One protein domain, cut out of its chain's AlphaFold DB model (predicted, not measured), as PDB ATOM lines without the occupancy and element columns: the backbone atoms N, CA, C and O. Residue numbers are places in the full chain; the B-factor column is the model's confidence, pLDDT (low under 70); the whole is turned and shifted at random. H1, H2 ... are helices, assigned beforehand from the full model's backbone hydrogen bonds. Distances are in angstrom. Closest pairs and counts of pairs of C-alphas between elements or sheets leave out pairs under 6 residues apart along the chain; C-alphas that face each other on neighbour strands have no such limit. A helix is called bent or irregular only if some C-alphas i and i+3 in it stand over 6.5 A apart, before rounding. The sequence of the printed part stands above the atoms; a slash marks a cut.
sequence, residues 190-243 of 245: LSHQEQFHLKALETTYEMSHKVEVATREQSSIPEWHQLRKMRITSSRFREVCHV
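Overview. This is residues 190 to 243 of the 245 residues of the protein "uncharacterized protein LOC106562846" of Salmo salar (UniProt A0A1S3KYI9). An open, loose hook of four short helices: H1 leads on to H2, the chain folds back through residues 215 to 221 into H3, and H4 lies off beyond H3, with no helix packed on another. The printed part has 54 residues, with H1, H2, H3 and H4 in that order and no named strand: all helix. It is loose, with a radius of gyration of the C-alphas of 13.6 A and spans of 37 by 30 by 18 A.

Arrangement. Look first at H1, residues 192 to 201, and H2, residues 205 to 214; they are apart. H3, residues 222 to 228, and H2 are near each other, with 6 pairs of C-alphas within 10 A. H4, residues 234 to 241, is apart from H1, H2 and H3. Every O i to N i+4 pair is within hydrogen-bond range in H1, H2 and H3, but 2 of 4 in H4.

Along the chain. Find C-alpha 192 at (5.781, 2.588, 54.209), where H1 begins its 14.4 A; H2 spans 14.2 A, H3 10.4 A. H4, 11.3 A long, ends at C-alpha 241, (-8.573, 14.180, 34.336); it is irregular, with C-alphas 235 and 238 7.2 A apart.

Size, cuts and confidence. The C-alphas farthest apart, Ser 191 and Glu 217, are 37.2 A apart. The printed part has no cut and no long link. Look for pLDDT under 70 at residues 190, 242 and 243.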
ATOM      1  N   LEU A 190      -0.850   1.261  50.521       67.69
ATOM      2  CA  LEU A 190       0.348   2.101  50.439       67.69
ATOM      3  C   LEU A 190       1.555   1.435  51.119       67.69
ATOM      4  O   LEU A 190       1.446   0.977  52.261       67.69
ATOM      5  N   SER A 191       2.728   1.480  50.485       79.81
ATOM      6  CA  SER A 191       4.015   1.132  51.104       79.81
ATOM      7  C   SER A 191       4.398   2.111  52.224       79.81
ATOM      8  O   SER A 191       3.900   3.236  52.294       79.81
ATOM      9  N   HIS A 192       5.338   1.730  53.098       76.81
ATOM     10  CA  HIS A 192       5.781   2.588  54.209       76.81
ATOM     11  C   HIS A 192       6.328   3.949  53.735       76.81
ATOM     12  O   HIS A 192       6.084   4.981  54.362       76.81
ATOM     13  N   GLN A 193       7.035   3.970  52.601       80.81
ATOM     14  CA  GLN A 193       7.563   5.202  52.014       80.81
ATOM     15  C   GLN A 193       6.440   6.108  51.482       80.81
ATOM     16  O   GLN A 193       6.466   7.317  51.718       80.81
ATOM     17  N   GLU A 194       5.432   5.539  50.818       77.25
ATOM     18  CA  GLU A 194       4.270   6.281  50.311       77.25
ATOM     19  C   GLU A 194       3.395   6.810  51.452       77.25
ATOM     20  O   GLU A 194       2.947   7.954  51.406       77.25
ATOM     21  N   GLN A 195       3.204   6.023  52.515       78.44
ATOM     22  CA  GLN A 195       2.497   6.466  53.719       78.44
ATOM     23  C   GLN A 195       3.196   7.655  54.377       78.44
ATOM     24  O   GLN A 195       2.535   8.617  54.773       78.44
ATOM     25  N   PHE A 196       4.528   7.617  54.483       79.75
ATOM     26  CA  PHE A 196       5.298   8.736  55.022       79.75
ATOM     27  C   PHE A 196       5.168   9.980  54.137       79.75
ATOM     28  O   PHE A 196       4.977  11.084  54.643       79.75
ATOM     29  N   HIS A 197       5.200   9.800  52.814       80.69
ATOM     30  CA  HIS A 197       5.007  10.889  51.863       80.69
ATOM     31  C   HIS A 197       3.616  11.525  51.984       80.69
ATOM     32  O   HIS A 197       3.507  12.745  52.062       80.69
ATOM     33  N   LEU A 198       2.553  10.720  52.071       76.81
ATOM     34  CA  LEU A 198       1.189  11.224  52.248       76.81
ATOM     35  C   LEU A 198       0.995  11.926  53.593       76.81
ATOM     36  O   LEU A 198       0.386  12.992  53.630       76.81
ATOM     37  N   LYS A 199       1.566  11.392  54.680       80.56
ATOM     38  CA  LYS A 199       1.575  12.080  55.982       80.56
ATOM     39  C   LYS A 199       2.301  13.422  55.916       80.56
ATOM     40  O   LYS A 199       1.835  14.385  56.509       80.56
ATOM     41  N   ALA A 200       3.395  13.521  55.161       80.38
ATOM     42  CA  ALA A 200       4.100  14.787  54.957       80.38
ATOM     43  C   ALA A 200       3.291  15.816  54.139       80.38
ATOM     44  O   ALA A 200       3.585  17.010  54.192       80.38
ATOM     45  N   LEU A 201       2.282  15.375  53.380       76.81
ATOM     46  CA  LEU A 201       1.357  16.247  52.652       76.81
ATOM     47  C   LEU A 201       0.149  16.682  53.496       76.81
ATOM     48  O   LEU A 201      -0.560  17.606  53.084       76.81
ATOM     49  N   GLU A 202      -0.091  16.045  54.648       80.12
ATOM     50  CA  GLU A 202      -1.182  16.408  55.551       80.12
ATOM     51  C   GLU A 202      -0.995  17.846  56.050       80.12
ATOM     52  O   GLU A 202       0.098  18.276  56.421       80.12
ATOM     53  N   THR A 203      -2.074  18.624  56.029       80.00
ATOM     54  CA  THR A 203      -2.046  20.026  56.440       80.00
ATOM     55  C   THR A 203      -3.210  20.326  57.370       80.00
ATOM     56  O   THR A 203      -4.302  19.773  57.227       80.00
ATOM     57  N   THR A 204      -2.970  21.192  58.351       85.94
ATOM     58  CA  THR A 204      -4.012  21.713  59.236       85.94
ATOM     59  C   THR A 204      -4.577  23.006  58.667       85.94
ATOM     60  O   THR A 204      -3.921  23.690  57.877       85.94
ATOM     61  N   TYR A 205      -5.782  23.381  59.102       83.44
ATOM     62  CA  TYR A 205      -6.389  24.654  58.711       83.44
ATOM     63  C   TYR A 205      -5.459  25.840  59.016       83.44
ATOM     64  O   TYR A 205      -5.180  26.649  58.134       83.44
ATOM     65  N   GLU A 206      -4.884  25.889  60.218       89.81
ATOM     66  CA  GLU A 206      -3.952  26.949  60.617       89.81
ATOM     67  C   GLU A 206      -2.707  27.015  59.728       89.81
ATOM     68  O   GLU A 206      -2.273  28.103  59.347       89.81
ATOM     69  N   MET A 207      -2.136  25.860  59.375       86.88
ATOM     70  CA  MET A 207      -0.975  25.801  58.487       86.88
ATOM     71  C   MET A 207      -1.347  26.276  57.080       86.88
ATOM     72  O   MET A 207      -0.632  27.089  56.499       86.88
ATOM     73  N   SER A 208      -2.496  25.835  56.560       87.75
ATOM     74  CA  SER A 208      -2.998  26.265  55.253       87.75
ATOM     75  C   SER A 208      -3.264  27.772  55.200       87.75
ATOM     76  O   SER A 208      -2.895  28.419  54.224       87.75
ATOM     77  N   HIS A 209      -3.797  28.353  56.279       88.38
ATOM     78  CA  HIS A 209      -4.036  29.788  56.394       88.38
ATOM     79  C   HIS A 209      -2.721  30.580  56.428       88.38
ATOM     80  O   HIS A 209      -2.587  31.582  55.736       88.38
ATOM     81  N   LYS A 210      -1.712  30.121  57.183       92.81
ATOM     82  CA  LYS A 210      -0.381  30.756  57.191       92.81
ATOM     83  C   LYS A 210       0.262  30.739  55.804       92.81
ATOM     84  O   LYS A 210       0.816  31.750  55.384       92.81
ATOM     85  N   VAL A 211       0.157  29.615  55.098       89.12
ATOM     86  CA  VAL A 211       0.671  29.469  53.731       89.12
ATOM     87  C   VAL A 211      -0.075  30.380  52.753       89.12
ATOM     88  O   VAL A 211       0.569  31.021  51.926       89.12
ATOM     89  N   GLU A 212      -1.403  30.484  52.854       92.50
ATOM     90  CA  GLU A 212      -2.198  31.420  52.045       92.50
ATOM     91  C   GLU A 212      -1.717  32.855  52.250       92.50
ATOM     92  O   GLU A 212      -1.322  33.500  51.282       92.50
ATOM     93  N   VAL A 213      -1.654  33.312  53.505       91.75
ATOM     94  CA  VAL A 213      -1.234  34.676  53.853       91.75
ATOM     95  C   VAL A 213       0.174  34.973  53.340       91.75
ATOM     96  O   VAL A 213       0.393  36.025  52.738       91.75
ATOM     97  N   ALA A 214       1.116  34.045  53.532       89.75
ATOM     98  CA  ALA A 214       2.503  34.198  53.093       89.75
ATOM     99  C   ALA A 214       2.664  34.209  51.564       89.75
ATOM    100  O   ALA A 214       3.662  34.709  51.057       89.75
ATOM    101  N   THR A 215       1.689  33.685  50.815       90.31
ATOM    102  CA  THR A 215       1.775  33.549  49.353       90.31
ATOM    103  C   THR A 215       0.731  34.358  48.586       90.31
ATOM    104  O   THR A 215       0.487  34.105  47.405       90.31
ATOM    105  N   ARG A 216       0.156  35.395  49.212       90.19
ATOM    106  CA  ARG A 216      -0.851  36.280  48.591       90.19
ATOM    107  C   ARG A 216      -0.380  37.002  47.337       90.19
ATOM    108  O   ARG A 216      -1.192  37.276  46.458       90.19
ATOM    109  N   GLU A 217       0.916  37.271  47.225       88.38
ATOM    110  CA  GLU A 217       1.506  37.889  46.029       88.38
ATOM    111  C   GLU A 217       1.775  36.878  44.898       88.38
ATOM    112  O   GLU A 217       2.295  37.231  43.838       88.38
ATOM    113  N   GLN A 218       1.382  35.614  45.094       89.62
ATOM    114  CA  GLN A 218       1.351  34.563  44.081       89.62
ATOM    115  C   GLN A 218       2.695  34.412  43.351       89.62
ATOM    116  O   GLN A 218       3.722  34.158  43.974       89.62
ATOM    117  N   SER A 219       2.704  34.551  42.019       89.31
ATOM    118  CA  SER A 219       3.866  34.304  41.160       89.31
ATOM    119  C   SER A 219       5.069  35.195  41.445       89.31
ATOM    120  O   SER A 219       6.160  34.857  40.985       89.31
ATOM    121  N   SER A 220       4.876  36.300  42.166       85.75
ATOM    122  CA  SER A 220       5.943  37.214  42.577       85.75
ATOM    123  C   SER A 220       6.822  36.632  43.688       85.75
ATOM    124  O   SER A 220       7.961  37.060  43.845       85.75
ATOM    125  N   ILE A 221       6.328  35.630  44.429       90.44
ATOM    126  CA  ILE A 221       7.062  34.975  45.516       90.44
ATOM    127  C   ILE A 221       7.545  33.591  45.048       90.44
ATOM    128  O   ILE A 221       6.753  32.793  44.540       90.44
ATOM    129  N   PRO A 222       8.830  33.238  45.240       90.25
ATOM    130  CA  PRO A 222       9.363  31.940  44.819       90.25
ATOM    131  C   PRO A 222       8.701  30.751  45.538       90.25
ATOM    132  O   PRO A 222       8.499  29.693  44.938       90.25
ATOM    133  N   GLU A 223       8.299  30.929  46.799       88.50
ATOM    134  CA  GLU A 223       7.607  29.907  47.596       88.50
ATOM    135  C   GLU A 223       6.279  29.459  46.969       88.50
ATOM    136  O   GLU A 223       5.945  28.275  47.033       88.50
ATOM    137  N   TRP A 224       5.561  30.351  46.272       88.31
ATOM    138  CA  TRP A 224       4.332  30.004  45.551       88.31
ATOM    139  C   TRP A 224       4.572  28.939  44.478       88.31
ATOM    140  O   TRP A 224       3.789  27.995  44.338       88.31
ATOM    141  N   HIS A 225       5.676  29.046  43.735       88.75
ATOM    142  CA  HIS A 225       6.041  28.057  42.718       88.75
ATOM    143  C   HIS A 225       6.451  26.730  43.355       88.75
ATOM    144  O   HIS A 225       6.046  25.667  42.881       88.75
ATOM    145  N   GLN A 226       7.200  26.786  44.459       88.00
ATOM    146  CA  GLN A 226       7.656  25.596  45.172       88.00
ATOM    147  C   GLN A 226       6.486  24.802  45.770       88.00
ATOM    148  O   GLN A 226       6.432  23.584  45.618       88.00
ATOM    149  N   LEU A 227       5.515  25.482  46.386       85.44
ATOM    150  CA  LEU A 227       4.336  24.850  46.987       85.44
ATOM    151  C   LEU A 227       3.414  24.198  45.955       85.44
ATOM    152  O   LEU A 227       2.754  23.205  46.258       85.44
ATOM    153  N   ARG A 228       3.374  24.735  44.732       86.06
ATOM    154  CA  ARG A 228       2.575  24.195  43.620       86.06
ATOM    155  C   ARG A 228       3.258  23.034  42.896       86.06
ATOM    156  O   ARG A 228       2.598  22.321  42.138       86.06
ATOM    157  N   LYS A 229       4.561  22.830  43.104       83.06
ATOM    158  CA  LYS A 229       5.312  21.712  42.524       83.06
ATOM    159  C   LYS A 229       4.793  20.392  43.103       83.06
ATOM    160  O   LYS A 229       4.523  20.298  44.294       83.06
ATOM    161  N   MET A 230       4.642  19.371  42.256       78.31
ATOM    162  CA  MET A 230       4.115  18.045  42.633       78.31
ATOM    163  C   MET A 230       2.686  18.041  43.213       78.31
ATOM    164  O   MET A 230       2.270  17.043  43.795       78.31
ATOM    165  N   ARG A 231       1.907  19.119  43.044       81.62
ATOM    166  CA  ARG A 231       0.493  19.174  43.443       81.62
ATOM    167  C   ARG A 231      -0.414  19.313  42.230       81.62
ATOM    168  O   ARG A 231      -0.090  20.005  41.262       81.62
ATOM    169  N   ILE A 232      -1.593  18.702  42.308       82.75
ATOM    170  CA  ILE A 232      -2.661  18.960  41.345       82.75
ATOM    171  C   ILE A 232      -3.211  20.358  41.642       82.75
ATOM    172  O   ILE A 232      -3.704  20.627  42.734       82.75
ATOM    173  N   THR A 233      -3.093  21.264  40.674       86.00
ATOM    174  CA  THR A 233      -3.591  22.644  40.782       86.00
ATOM    175  C   THR A 233      -4.807  22.830  39.888       86.00
ATOM    176  O   THR A 233      -4.955  22.125  38.892       86.00
ATOM    177  N   SER A 234      -5.660  23.807  40.201       80.38
ATOM    178  CA  SER A 234      -6.877  24.093  39.425       80.38
ATOM    179  C   SER A 234      -6.617  24.275  37.924       80.38
ATOM    180  O   SER A 234      -7.384  23.778  37.106       80.38
ATOM    181  N   SER A 235      -5.504  24.915  37.547       81.50
ATOM    182  CA  SER A 235      -5.131  25.133  36.145       81.50
ATOM    183  C   SER A 235      -4.704  23.856  35.414       81.50
ATOM    184  O   SER A 235      -4.917  23.761  34.210       81.50
ATOM    185  N   ARG A 236      -4.136  22.869  36.122       80.31
ATOM    186  CA  ARG A 236      -3.701  21.576  35.554       80.31
ATOM    187  C   ARG A 236      -4.683  20.434  35.802       80.31
ATOM    188  O   ARG A 236      -4.511  19.352  35.258       80.31
ATOM    189  N   PHE A 237      -5.727  20.663  36.596       83.81
ATOM    190  CA  PHE A 237      -6.704  19.636  36.959       83.81
ATOM    191  C   PHE A 237      -7.323  18.974  35.721       83.81
ATOM    192  O   PHE A 237      -7.405  17.752  35.638       83.81
ATOM    193  N   ARG A 238      -7.673  19.778  34.706       76.19
ATOM    194  CA  ARG A 238      -8.229  19.268  33.448       76.19
ATOM    195  C   ARG A 238      -7.288  18.291  32.740       76.19
ATOM    196  O   ARG A 238      -7.776  17.296  32.217       76.19
ATOM    197  N   GLU A 239      -5.989  18.578  32.714       81.12
ATOM    198  CA  GLU A 239      -4.976  17.734  32.066       81.12
ATOM    199  C   GLU A 239      -4.878  16.373  32.759       81.12
ATOM    200  O   GLU A 239      -4.859  15.346  32.091       81.12
ATOM    201  N   VAL A 240      -4.917  16.363  34.097       77.06
ATOM    202  CA  VAL A 240      -4.890  15.133  34.902       77.06
ATOM    203  C   VAL A 240      -6.149  14.290  34.686       77.06
ATOM    204  O   VAL A 240      -6.061  13.072  34.587       77.06
ATOM    205  N   CYS A 241      -7.325  14.912  34.573       74.31
ATOM    206  CA  CYS A 241      -8.573  14.180  34.336       74.31
ATOM    207  C   CYS A 241      -8.743  13.690  32.887       74.31
ATOM    208  O   CYS A 241      -9.568  12.816  32.643       74.31
ATOM    209  N   HIS A 242      -8.008  14.254  31.923       67.75
ATOM    210  CA  HIS A 242      -8.082  13.885  30.505       67.75
ATOM    211  C   HIS A 242      -6.857  13.071  30.079       67.75
ATOM    212  O   HIS A 242      -6.210  13.391  29.078       67.75
ATOM    213  N   VAL A 243      -6.544  11.998  30.806       52.50
ATOM    214  CA  VAL A 243      -5.627  10.986  30.274       52.50
ATOM    215  C   VAL A 243      -6.326  10.364  29.062       52.50
ATOM    216  O   VAL A 243      -7.319   9.653  29.208       52.50
TER     217      VAL A 243